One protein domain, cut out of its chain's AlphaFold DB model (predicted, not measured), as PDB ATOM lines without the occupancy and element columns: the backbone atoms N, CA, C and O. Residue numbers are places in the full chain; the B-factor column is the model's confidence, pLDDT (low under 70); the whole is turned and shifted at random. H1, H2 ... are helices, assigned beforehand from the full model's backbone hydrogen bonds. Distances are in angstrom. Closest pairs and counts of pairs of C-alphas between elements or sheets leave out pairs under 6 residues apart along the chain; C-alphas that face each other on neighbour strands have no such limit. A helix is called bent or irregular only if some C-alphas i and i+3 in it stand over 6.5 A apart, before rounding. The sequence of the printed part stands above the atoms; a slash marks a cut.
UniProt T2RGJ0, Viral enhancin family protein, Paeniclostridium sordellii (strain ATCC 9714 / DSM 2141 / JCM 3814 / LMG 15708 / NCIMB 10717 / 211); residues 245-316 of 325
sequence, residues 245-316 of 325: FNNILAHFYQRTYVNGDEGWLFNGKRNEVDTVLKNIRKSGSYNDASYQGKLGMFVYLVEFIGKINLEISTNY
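Overview. This is residues 245 to 316 of the 325 residues of the protein "Viral enhancin family protein" of Paeniclostridium sordellii (strain ATCC 9714 / DSM 2141 / JCM 3814 / LMG 15708 / NCIMB 10717 / 211) (UniProt T2RGJ0). One long helix, H3, makes the longest part of the model; two shorter helices, H1 and H2, pack on the stretch of residues 293 to 299 near its beginning, and its last residues, 304 to 316, stick out as a bare arm. H2 crosses H3 about perpendicular and H1 meets it at a steep tilt, while H1 and H2 are apart and joined by a long loop. The printed part has 72 residues with three named helices, in the order H1, H2, H3, and no named strand; the class is all helix. The whole is only just compact, close to loose, with a radius of gyration of the C-alphas of 13.3 A, and the C-alphas span 40 by 31 by 23 A.

Along the chain. H3, residues 291 to 316, is 37.8 A long from first to last C-alpha; it begins at C-alpha 291 at (20.526, 89.994, 17.538) and ends at C-alpha 316 at (38.153, 117.471, 36.626). H2, residues 270 to 283, measures 20.3 A. H1, residues 245 to 257, measures 19.2 A and begins at C-alpha 245 at (19.264, 100.747, 17.906). None of the three helices is bent or irregular.

Arrangement. H2 and H3 touch, and their lines stand about perpendicular, at 85 degrees. Their closest C-alphas are those of Leu 277 and Gly 293, 6.2 A apart; H2 touches with residues 273 to 277 alone and H3 with residues 293 to 297 alone. H1 and H3 touch at a steep tilt of 64 degrees and run the same way. Their closest C-alphas are those of Ile 248 and Val 299, 6.4 A apart; H1 touches with residues 245 to 248 alone and H3 with residues 295 to 299 alone. H1 and H2 are apart. In H2 every O i to N i+4 pair is within hydrogen-bond range; in H1 it is 8 of 9 and in H3 20 of 22.

Size, cuts and confidence. The two C-alphas farthest apart are those of Asp 288 and Tyr 316, at 39.9 A. Without residues 304 to 316, which stand free, the body has 59 residues and spans 34 by 22 by 18 A. The link from H1 to H2, residues 258 to 269, is long, and the link from H2 to H3, 7 residues, is short. The printed part has no cut. The mean pLDDT of the printed part is 81.9, and residues 306 to 316, which belong to H3, are under 70.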
ATOM      1  N   PHE A 245      19.236  99.391  17.360       86.94
ATOM      2  CA  PHE A 245      19.264 100.747  17.906       86.94
ATOM      3  C   PHE A 245      18.122 101.005  18.897       86.94
ATOM      4  O   PHE A 245      18.374 101.447  20.019       86.94
ATOM      5  N   ASN A 246      16.880 100.688  18.518       90.81
ATOM      6  CA  ASN A 246      15.718 100.763  19.411       90.81
ATOM      7  C   ASN A 246      15.943  99.944  20.694       90.81
ATOM      8  O   ASN A 246      15.647 100.395  21.803       90.81
ATOM      9  N   ASN A 247      16.566  98.775  20.551       93.81
ATOM     10  CA  ASN A 247      16.838  97.869  21.654       93.81
ATOM     11  C   ASN A 247      17.852  98.398  22.670       93.81
ATOM     12  O   ASN A 247      17.804  97.982  23.825       93.81
ATOM     13  N   ILE A 248      18.724  99.340  22.298       92.56
ATOM     14  CA  ILE A 248      19.610 100.014  23.260       92.56
ATOM     15  C   ILE A 248      18.763 100.778  24.282       92.56
ATOM     16  O   ILE A 248      18.965 100.637  25.490       92.56
ATOM     17  N   LEU A 249      17.781 101.551  23.807       93.25
ATOM     18  CA  LEU A 249      16.884 102.331  24.660       93.25
ATOM     19  C   LEU A 249      16.034 101.410  25.544       93.25
ATOM     20  O   LEU A 249      16.011 101.584  26.767       93.25
ATOM     21  N   ALA A 250      15.415 100.391  24.938       95.50
ATOM     22  CA  ALA A 250      14.615  99.393  25.646       95.50
ATOM     23  C   ALA A 250      15.419  98.669  26.731       95.50
ATOM     24  O   ALA A 250      14.964  98.564  27.872       95.50
ATOM     25  N   HIS A 251      16.649  98.251  26.419       94.81
ATOM     26  CA  HIS A 251      17.535  97.592  27.370       94.81
ATOM     27  C   HIS A 251      17.852  98.481  28.572       94.81
ATOM     28  O   HIS A 251      17.690  98.047  29.714       94.81
ATOM     29  N   PHE A 252      18.283  99.726  28.344       92.81
ATOM     30  CA  PHE A 252      18.652 100.611  29.447       92.81
ATOM     31  C   PHE A 252      17.464 100.945  30.347       92.81
ATOM     32  O   PHE A 252      17.635 101.026  31.566       92.81
ATOM     33  N   TYR A 253      16.263 101.092  29.785       94.06
ATOM     34  CA  TYR A 253      15.066 101.275  30.598       94.06
ATOM     35  C   TYR A 253      14.722 100.012  31.396       94.06
ATOM     36  O   TYR A 253      14.595 100.086  32.619       94.06
ATOM     37  N   GLN A 254      14.644  98.852  30.732       95.00
ATOM     38  CA  GLN A 254      14.307  97.575  31.367       95.00
ATOM     39  C   GLN A 254      15.255  97.251  32.524       95.00
ATOM     40  O   GLN A 254      14.827  96.942  33.636       95.00
ATOM     41  N   ARG A 255      16.556  97.386  32.275       92.38
ATOM     42  CA  ARG A 255      17.583  97.101  33.266       92.38
ATOM     43  C   ARG A 255      17.519  98.052  34.459       92.38
ATOM     44  O   ARG A 255      17.735  97.628  35.586       92.38
ATOM     45  N   THR A 256      17.211  99.327  34.235       91.12
ATOM     46  CA  THR A 256      17.191 100.316  35.324       91.12
ATOM     47  C   THR A 256      15.913 100.237  36.159       91.12
ATOM     48  O   THR A 256      15.974 100.406  37.373       91.12
ATOM     49  N   TYR A 257      14.759 100.006  35.527       92.25
ATOM     50  CA  TYR A 257      13.453 100.240  36.159       92.25
ATOM     51  C   TYR A 257      12.533  99.017  36.225       92.25
ATOM     52  O   TYR A 257      11.484  99.104  36.863       92.25
ATOM     53  N   VAL A 258      12.879  97.902  35.573       92.12
ATOM     54  CA  VAL A 258      12.030  96.702  35.533       92.12
ATOM     55  C   VAL A 258      12.671  95.557  36.306       92.12
ATOM     56  O   VAL A 258      12.168  95.195  37.365       92.12
ATOM     57  N   ASN A 259      13.767  94.979  35.808       90.19
ATOM     58  CA  ASN A 259      14.297  93.732  36.371       90.19
ATOM     59  C   ASN A 259      15.821  93.550  36.248       90.19
ATOM     60  O   ASN A 259      16.319  92.435  36.385       90.19
ATOM     61  N   GLY A 260      16.595  94.618  36.033       90.31
ATOM     62  CA  GLY A 260      18.056  94.503  36.047       90.31
ATOM     63  C   GLY A 260      18.592  93.595  34.938       90.31
ATOM     64  O   GLY A 260      18.180  93.682  33.781       90.31
ATOM     65  N   ASP A 261      19.526  92.720  35.304       88.25
ATOM     66  CA  ASP A 261      20.131  91.750  34.384       88.25
ATOM     67  C   ASP A 261      19.232  90.516  34.138       88.25
ATOM     68  O   ASP A 261      19.576  89.645  33.342       88.25
ATOM     69  N   GLU A 262      18.035  90.462  34.730       92.06
ATOM     70  CA  GLU A 262      16.985  89.501  34.354       92.06
ATOM     71  C   GLU A 262      16.215  89.949  33.093       92.06
ATOM     72  O   GLU A 262      15.297  89.277  32.626       92.06
ATOM     73  N   GLY A 263      16.560  91.111  32.526       89.44
ATOM     74  CA  GLY A 263      15.983  91.635  31.287       89.44
ATOM     75  C   GLY A 263      16.403  90.862  30.031       89.44
ATOM     76  O   GLY A 263      17.335  90.064  30.052       89.44
ATOM     77  N   TRP A 264      15.763  91.151  28.896       94.56
ATOM     78  CA  TRP A 264      15.852  90.386  27.642       94.56
ATOM     79  C   TRP A 264      17.288  90.125  27.157       94.56
ATOM     80  O   TRP A 264      17.602  89.020  26.720       94.56
ATOM     81  N   LEU A 265      18.182  91.118  27.266       93.31
ATOM     82  CA  LEU A 265      19.570  90.977  26.805       93.31
ATOM     83  C   LEU A 265      20.347  89.917  27.588       93.31
ATOM     84  O   LEU A 265      21.163  89.225  26.992       93.31
ATOM     85  N   PHE A 266      20.150  89.810  28.899       92.12
ATOM     86  CA  PHE A 266      20.974  88.949  29.750       92.12
ATOM     87  C   PHE A 266      20.213  87.721  30.238       92.12
ATOM     88  O   PHE A 266      20.817  86.658  30.344       92.12
ATOM     89  N   ASN A 267      18.907  87.843  30.483       92.50
ATOM     90  CA  ASN A 267      18.016  86.782  30.943       92.50
ATOM     91  C   ASN A 267      18.602  86.007  32.141       92.50
ATOM     92  O   ASN A 267      18.662  84.777  32.124       92.50
ATOM     93  N   GLY A 268      19.181  86.736  33.104       92.50
ATOM     94  CA  GLY A 268      19.853  86.186  34.290       92.50
ATOM     95  C   GLY A 268      21.232  85.564  34.026       92.50
ATOM     96  O   GLY A 268      21.905  85.096  34.941       92.50
ATOM     97  N   LYS A 269      21.703  85.565  32.774       92.56
ATOM     98  CA  LYS A 269      22.895  84.839  32.303       92.56
ATOM     99  C   LYS A 269      23.991  85.762  31.781       92.56
ATOM    100  O   LYS A 269      24.655  85.468  30.785       92.56
ATOM    101  N   ARG A 270      24.225  86.886  32.464       90.62
ATOM    102  CA  ARG A 270      25.205  87.899  32.034       90.62
ATOM    103  C   ARG A 270      26.573  87.314  31.674       90.62
ATOM    104  O   ARG A 270      27.085  87.601  30.602       90.62
ATOM    105  N   ASN A 271      27.125  86.436  32.510       91.69
ATOM    106  CA  ASN A 271      28.440  85.833  32.264       91.69
ATOM    107  C   ASN A 271      28.508  85.031  30.946       91.69
ATOM    108  O   ASN A 271      29.550  85.014  30.282       91.69
ATOM    109  N   GLU A 272      27.410  84.376  30.553       91.06
ATOM    110  CA  GLU A 272      27.324  83.652  29.279       91.06
ATOM    111  C   GLU A 272      27.342  84.642  28.107       91.06
ATOM    112  O   GLU A 272      28.151  84.501  27.186       91.06
ATOM    113  N   VAL A 273      26.523  85.696  28.181       89.69
ATOM    114  CA  VAL A 273      26.472  86.767  27.170       89.69
ATOM    115  C   VAL A 273      27.830  87.462  27.036       89.69
ATOM    116  O   VAL A 273      28.318  87.669  25.925       89.69
ATOM    117  N   ASP A 274      28.503  87.741  28.149       89.62
ATOM    118  CA  ASP A 274      29.822  88.379  28.177       89.62
ATOM    119  C   ASP A 274      30.885  87.523  27.491       89.62
ATOM    120  O   ASP A 274      31.746  88.037  26.765       89.62
ATOM    121  N   THR A 275      30.803  86.206  27.679       89.88
ATOM    122  CA  THR A 275      31.686  85.235  27.029       89.88
ATOM    123  C   THR A 275      31.441  85.194  25.523       89.88
ATOM    124  O   THR A 275      32.400  85.261  24.749       89.88
ATOM    125  N   VAL A 276      30.175  85.169  25.091       87.12
ATOM    126  CA  VAL A 276      29.804  85.236  23.668       87.12
ATOM    127  C   VAL A 276      30.352  86.516  23.030       87.12
ATOM    128  O   VAL A 276      31.050  86.456  22.017       87.12
ATOM    129  N   LEU A 277      30.133  87.673  23.657       87.19
ATOM    130  CA  LEU A 277      30.614  88.961  23.153       87.19
ATOM    131  C   LEU A 277      32.144  89.044  23.114       87.19
ATOM    132  O   LEU A 277      32.713  89.601  22.174       87.19
ATOM    133  N   LYS A 278      32.834  88.475  24.110       87.38
ATOM    134  CA  LYS A 278      34.300  88.376  24.119       87.38
ATOM    135  C   LYS A 278      34.814  87.554  22.940       87.38
ATOM    136  O   LYS A 278      35.813  87.947  22.342       87.38
ATOM    137  N   ASN A 279      34.149  86.453  22.601       87.00
ATOM    138  CA  ASN A 279      34.539  85.610  21.473       87.00
ATOM    139  C   ASN A 279      34.315  86.322  20.136       87.00
ATOM    140  O   ASN A 279      35.222  86.332  19.306       87.00
ATOM    141  N   ILE A 280      33.183  87.015  19.967       86.69
ATOM    142  CA  ILE A 280      32.935  87.792  18.745       86.69
ATOM    143  C   ILE A 280      33.995  88.892  18.576       86.69
ATOM    144  O   ILE A 280      34.543  89.044  17.492       86.69
ATOM    145  N   ARG A 281      34.372  89.603  19.650       81.75
ATOM    146  CA  ARG A 281      35.452  90.610  19.592       81.75
ATOM    147  C   ARG A 281      36.823  90.030  19.240       81.75
ATOM    148  O   ARG A 281      37.653  90.750  18.697       81.75
ATOM    149  N   LYS A 282      37.096  88.776  19.608       86.94
ATOM    150  CA  LYS A 282      38.398  88.135  19.367       86.94
ATOM    151  C   LYS A 282      38.564  87.639  17.936       86.94
ATOM    152  O   LYS A 282      39.678  87.687  17.428       86.94
ATOM    153  N   SER A 283      37.508  87.099  17.334       85.62
ATOM    154  CA  SER A 283      37.641  86.337  16.087       85.62
ATOM    155  C   SER A 283      36.434  86.408  15.150       85.62
ATOM    156  O   SER A 283      36.403  85.662  14.178       85.62
ATOM    157  N   GLY A 284      35.439  87.251  15.432       85.75
ATOM    158  CA  GLY A 284      34.246  87.417  14.600       85.75
ATOM    159  C   GLY A 284      34.031  88.859  14.148       85.75
ATOM    160  O   GLY A 284      34.866  89.741  14.353       85.75
ATOM    161  N   SER A 285      32.876  89.098  13.538       86.25
ATOM    162  CA  SER A 285      32.411  90.408  13.090       86.25
ATOM    163  C   SER A 285      31.019  90.730  13.641       86.25
ATOM    164  O   SER A 285      30.327  89.879  14.203       86.25
ATOM    165  N   TYR A 286      30.574  91.973  13.445       84.94
ATOM    166  CA  TYR A 286      29.198  92.378  13.746       84.94
ATOM    167  C   TYR A 286      28.159  91.506  13.022       84.94
ATOM    168  O   TYR A 286      27.107  91.198  13.578       84.94
ATOM    169  N   ASN A 287      28.460  91.091  11.789       86.56
ATOM    170  CA  ASN A 287      27.538  90.310  10.970       86.56
ATOM    171  C   ASN A 287      27.391  88.866  11.462       86.56
ATOM    172  O   ASN A 287      26.336  88.276  11.251       86.56
ATOM    173  N   ASP A 288      28.394  88.342  12.169       85.50
ATOM    174  CA  ASP A 288      28.373  86.988  12.737       85.50
ATOM    175  C   ASP A 288      27.607  86.919  14.068       85.50
ATOM    176  O   ASP A 288      27.317  85.838  14.582       85.50
ATOM    177  N   ALA A 289      27.290  88.072  14.664       87.50
ATOM    178  CA  ALA A 289      26.605  88.147  15.944       87.50
ATOM    179  C   ALA A 289      25.090  87.912  15.802       87.50
ATOM    180  O   ALA A 289      24.435  88.444  14.902       87.50
ATOM    181  N   SER A 290      24.506  87.185  16.760       88.50
ATOM    182  CA  SER A 290      23.048  87.131  16.939       88.50
ATOM    183  C   SER A 290      22.482  88.524  17.249       88.50
ATOM    184  O   SER A 290      23.227  89.416  17.655       88.50
ATOM    185  N   TYR A 291      21.164  88.725  17.140       86.44
ATOM    186  CA  TYR A 291      20.526  89.994  17.538       86.44
ATOM    187  C   TYR A 291      20.897  90.423  18.967       86.44
ATOM    188  O   TYR A 291      21.274  91.570  19.200       86.44
ATOM    189  N   GLN A 292      20.889  89.472  19.905       88.00
ATOM    190  CA  GLN A 292      21.325  89.679  21.287       88.00
ATOM    191  C   GLN A 292      22.805  90.093  21.364       88.00
ATOM    192  O   GLN A 292      23.156  91.020  22.091       88.00
ATOM    193  N   GLY A 293      23.675  89.461  20.569       89.44
ATOM    194  CA  GLY A 293      25.090  89.824  20.475       89.44
ATOM    195  C   GLY A 293      25.312  91.221  19.884       89.44
ATOM    196  O   GLY A 293      26.096  92.001  20.425       89.44
ATOM    197  N   LYS A 294      24.586  91.575  18.818       91.06
ATOM    198  CA  LYS A 294      24.631  92.904  18.188       91.06
ATOM    199  C   LYS A 294      24.220  93.996  19.172       91.06
ATOM    200  O   LYS A 294      24.942  94.978  19.314       91.06
ATOM    201  N   LEU A 295      23.117  93.797  19.899       91.50
ATOM    202  CA  LEU A 295      22.694  94.695  20.977       91.50
ATOM    203  C   LEU A 295      23.768  94.801  22.068       91.50
ATOM    204  O   LEU A 295      24.153  95.905  22.455       91.50
ATOM    205  N   GLY A 296      24.289  93.658  22.523       90.62
ATOM    206  CA  GLY A 296      25.319  93.595  23.552       90.62
ATOM    207  C   GLY A 296      26.548  94.439  23.213       90.62
ATOM    208  O   GLY A 296      27.024  95.183  24.064       90.62
ATOM    209  N   MET A 297      27.025  94.419  21.965       88.75
ATOM    210  CA  MET A 297      28.154  95.259  21.537       88.75
ATOM    211  C   MET A 297      27.928  96.754  21.807       88.75
ATOM    212  O   MET A 297      28.829  97.422  22.316       88.75
ATOM    213  N   PHE A 298      26.735  97.274  21.507       88.50
ATOM    214  CA  PHE A 298      26.402  98.680  21.738       88.50
ATOM    215  C   PHE A 298      26.162  98.996  23.213       88.50
ATOM    216  O   PHE A 298      26.613 100.037  23.690       88.50
ATOM    217  N   VAL A 299      25.513  98.097  23.958       89.38
ATOM    218  CA  VAL A 299      25.331  98.256  25.409       89.38
ATOM    219  C   VAL A 299      26.685  98.363  26.106       89.38
ATOM    220  O   VAL A 299      26.899  99.297  26.876       89.38
ATOM    221  N   TYR A 300      27.632  97.485  25.770       86.31
ATOM    222  CA  TYR A 300      28.989  97.528  26.315       86.31
ATOM    223  C   TYR A 300      29.737  98.811  25.952       86.31
ATOM    224  O   TYR A 300      30.450  99.355  26.793       86.31
ATOM    225  N   LEU A 301      29.566  99.317  24.727       85.56
ATOM    226  CA  LEU A 301      30.153 100.594  24.323       85.56
ATOM    227  C   LEU A 301      29.619 101.746  25.187       85.56
ATOM    228  O   LEU A 301      30.404 102.542  25.700       85.56
ATOM    229  N   VAL A 302      28.300 101.811  25.388       84.31
ATOM    230  CA  VAL A 302      27.662 102.845  26.216       84.31
ATOM    231  C   VAL A 302      28.072 102.713  27.684       84.31
ATOM    232  O   VAL A 302      28.395 103.718  28.310       84.31
ATOM    233  N   GLU A 303      28.129 101.499  28.237       84.25
ATOM    234  CA  GLU A 303      28.604 101.266  29.607       84.25
ATOM    235  C   GLU A 303      30.072 101.676  29.791       84.25
ATOM    236  O   GLU A 303      30.428 102.270  30.810       84.25
ATOM    237  N   PHE A 304      30.929 101.371  28.814       79.00
ATOM    238  CA  PHE A 304      32.352 101.693  28.868       79.00
ATOM    239  C   PHE A 304      32.590 103.203  28.771       79.00
ATOM    240  O   PHE A 304      33.286 103.771  29.610       79.00
ATOM    241  N   ILE A 305      31.947 103.880  27.814       75.62
ATOM    242  CA  ILE A 305      32.017 105.344  27.679       75.62
ATOM    243  C   ILE A 305      31.386 106.036  28.896       75.62
ATOM    244  O   ILE A 305      31.925 107.017  29.403       75.62
ATOM    245  N   GLY A 306      30.262 105.522  29.400       64.88
ATOM    246  CA  GLY A 306      29.600 106.047  30.595       64.88
ATOM    247  C   GLY A 306      30.488 105.975  31.840       64.88
ATOM    248  O   GLY A 306      30.547 106.938  32.604       64.88
ATOM    249  N   LYS A 307      31.244 104.880  32.007       53.47
ATOM    250  CA  LYS A 307      32.275 104.754  33.051       53.47
ATOM    251  C   LYS A 307      33.434 105.730  32.849       53.47
ATOM    252  O   LYS A 307      33.845 106.360  33.814       53.47
ATOM    253  N   ILE A 308      33.888 105.936  31.611       41.94
ATOM    254  CA  ILE A 308      34.927 106.930  31.297       41.94
ATOM    255  C   ILE A 308      34.463 108.354  31.654       41.94
ATOM    256  O   ILE A 308      35.228 109.112  32.236       41.94
ATOM    257  N   ASN A 309      33.208 108.726  31.391       40.81
ATOM    258  CA  ASN A 309      32.685 110.045  31.781       40.81
ATOM    259  C   ASN A 309      32.572 110.217  33.308       40.81
ATOM    260  O   ASN A 309      32.777 111.320  33.819       40.81
ATOM    261  N   LEU A 310      32.299 109.143  34.054       38.38
ATOM    262  CA  LEU A 310      32.364 109.143  35.520       38.38
ATOM    263  C   LEU A 310      33.811 109.259  36.039       38.38
ATOM    264  O   LEU A 310      34.039 109.984  36.998       38.38
ATOM    265  N   GLU A 311      34.796 108.631  35.391       33.91
ATOM    266  CA  GLU A 311      36.221 108.719  35.771       33.91
ATOM    267  C   GLU A 311      36.904 110.031  35.337       33.91
ATOM    268  O   GLU A 311      37.835 110.505  35.989       33.91
ATOM    269  N   ILE A 312      36.453 110.659  34.247       36.06
ATOM    270  CA  ILE A 312      36.942 111.978  33.815       36.06
ATOM    271  C   ILE A 312      36.307 113.086  34.666       36.06
ATOM    272  O   ILE A 312      37.003 114.021  35.058       36.06
ATOM    273  N   SER A 313      35.017 112.983  35.013       34.88
ATOM    274  CA  SER A 313      34.355 113.980  35.874       34.88
ATOM    275  C   SER A 313      34.883 113.985  37.314       34.88
ATOM    276  O   SER A 313      34.990 115.061  37.905       34.88
ATOM    277  N   THR A 314      35.306 112.838  37.861       36.03
ATOM    278  CA  THR A 314      35.976 112.777  39.175       36.03
ATOM    279  C   THR A 314      37.386 113.368  39.164       36.03
ATOM    280  O   THR A 314      37.842 113.850  40.198       36.03
ATOM    281  N   ASN A 315      38.053 113.413  38.007       38.03
ATOM    282  CA  ASN A 315      39.385 114.003  37.858       38.03
ATOM    283  C   ASN A 315      39.381 115.495  37.471       38.03
ATOM    284  O   ASN A 315      40.437 116.121  37.517       38.03
ATOM    285  N   TYR A 316      38.226 116.085  37.123       35.12
ATOM    286  CA  TYR A 316      38.153 117.471  36.626       35.12
ATOM    287  C   TYR A 316      37.215 118.430  37.371       35.12
ATOM    288  O   TYR A 316      37.175 119.605  37.010       35.12
TER     289      TYR A 316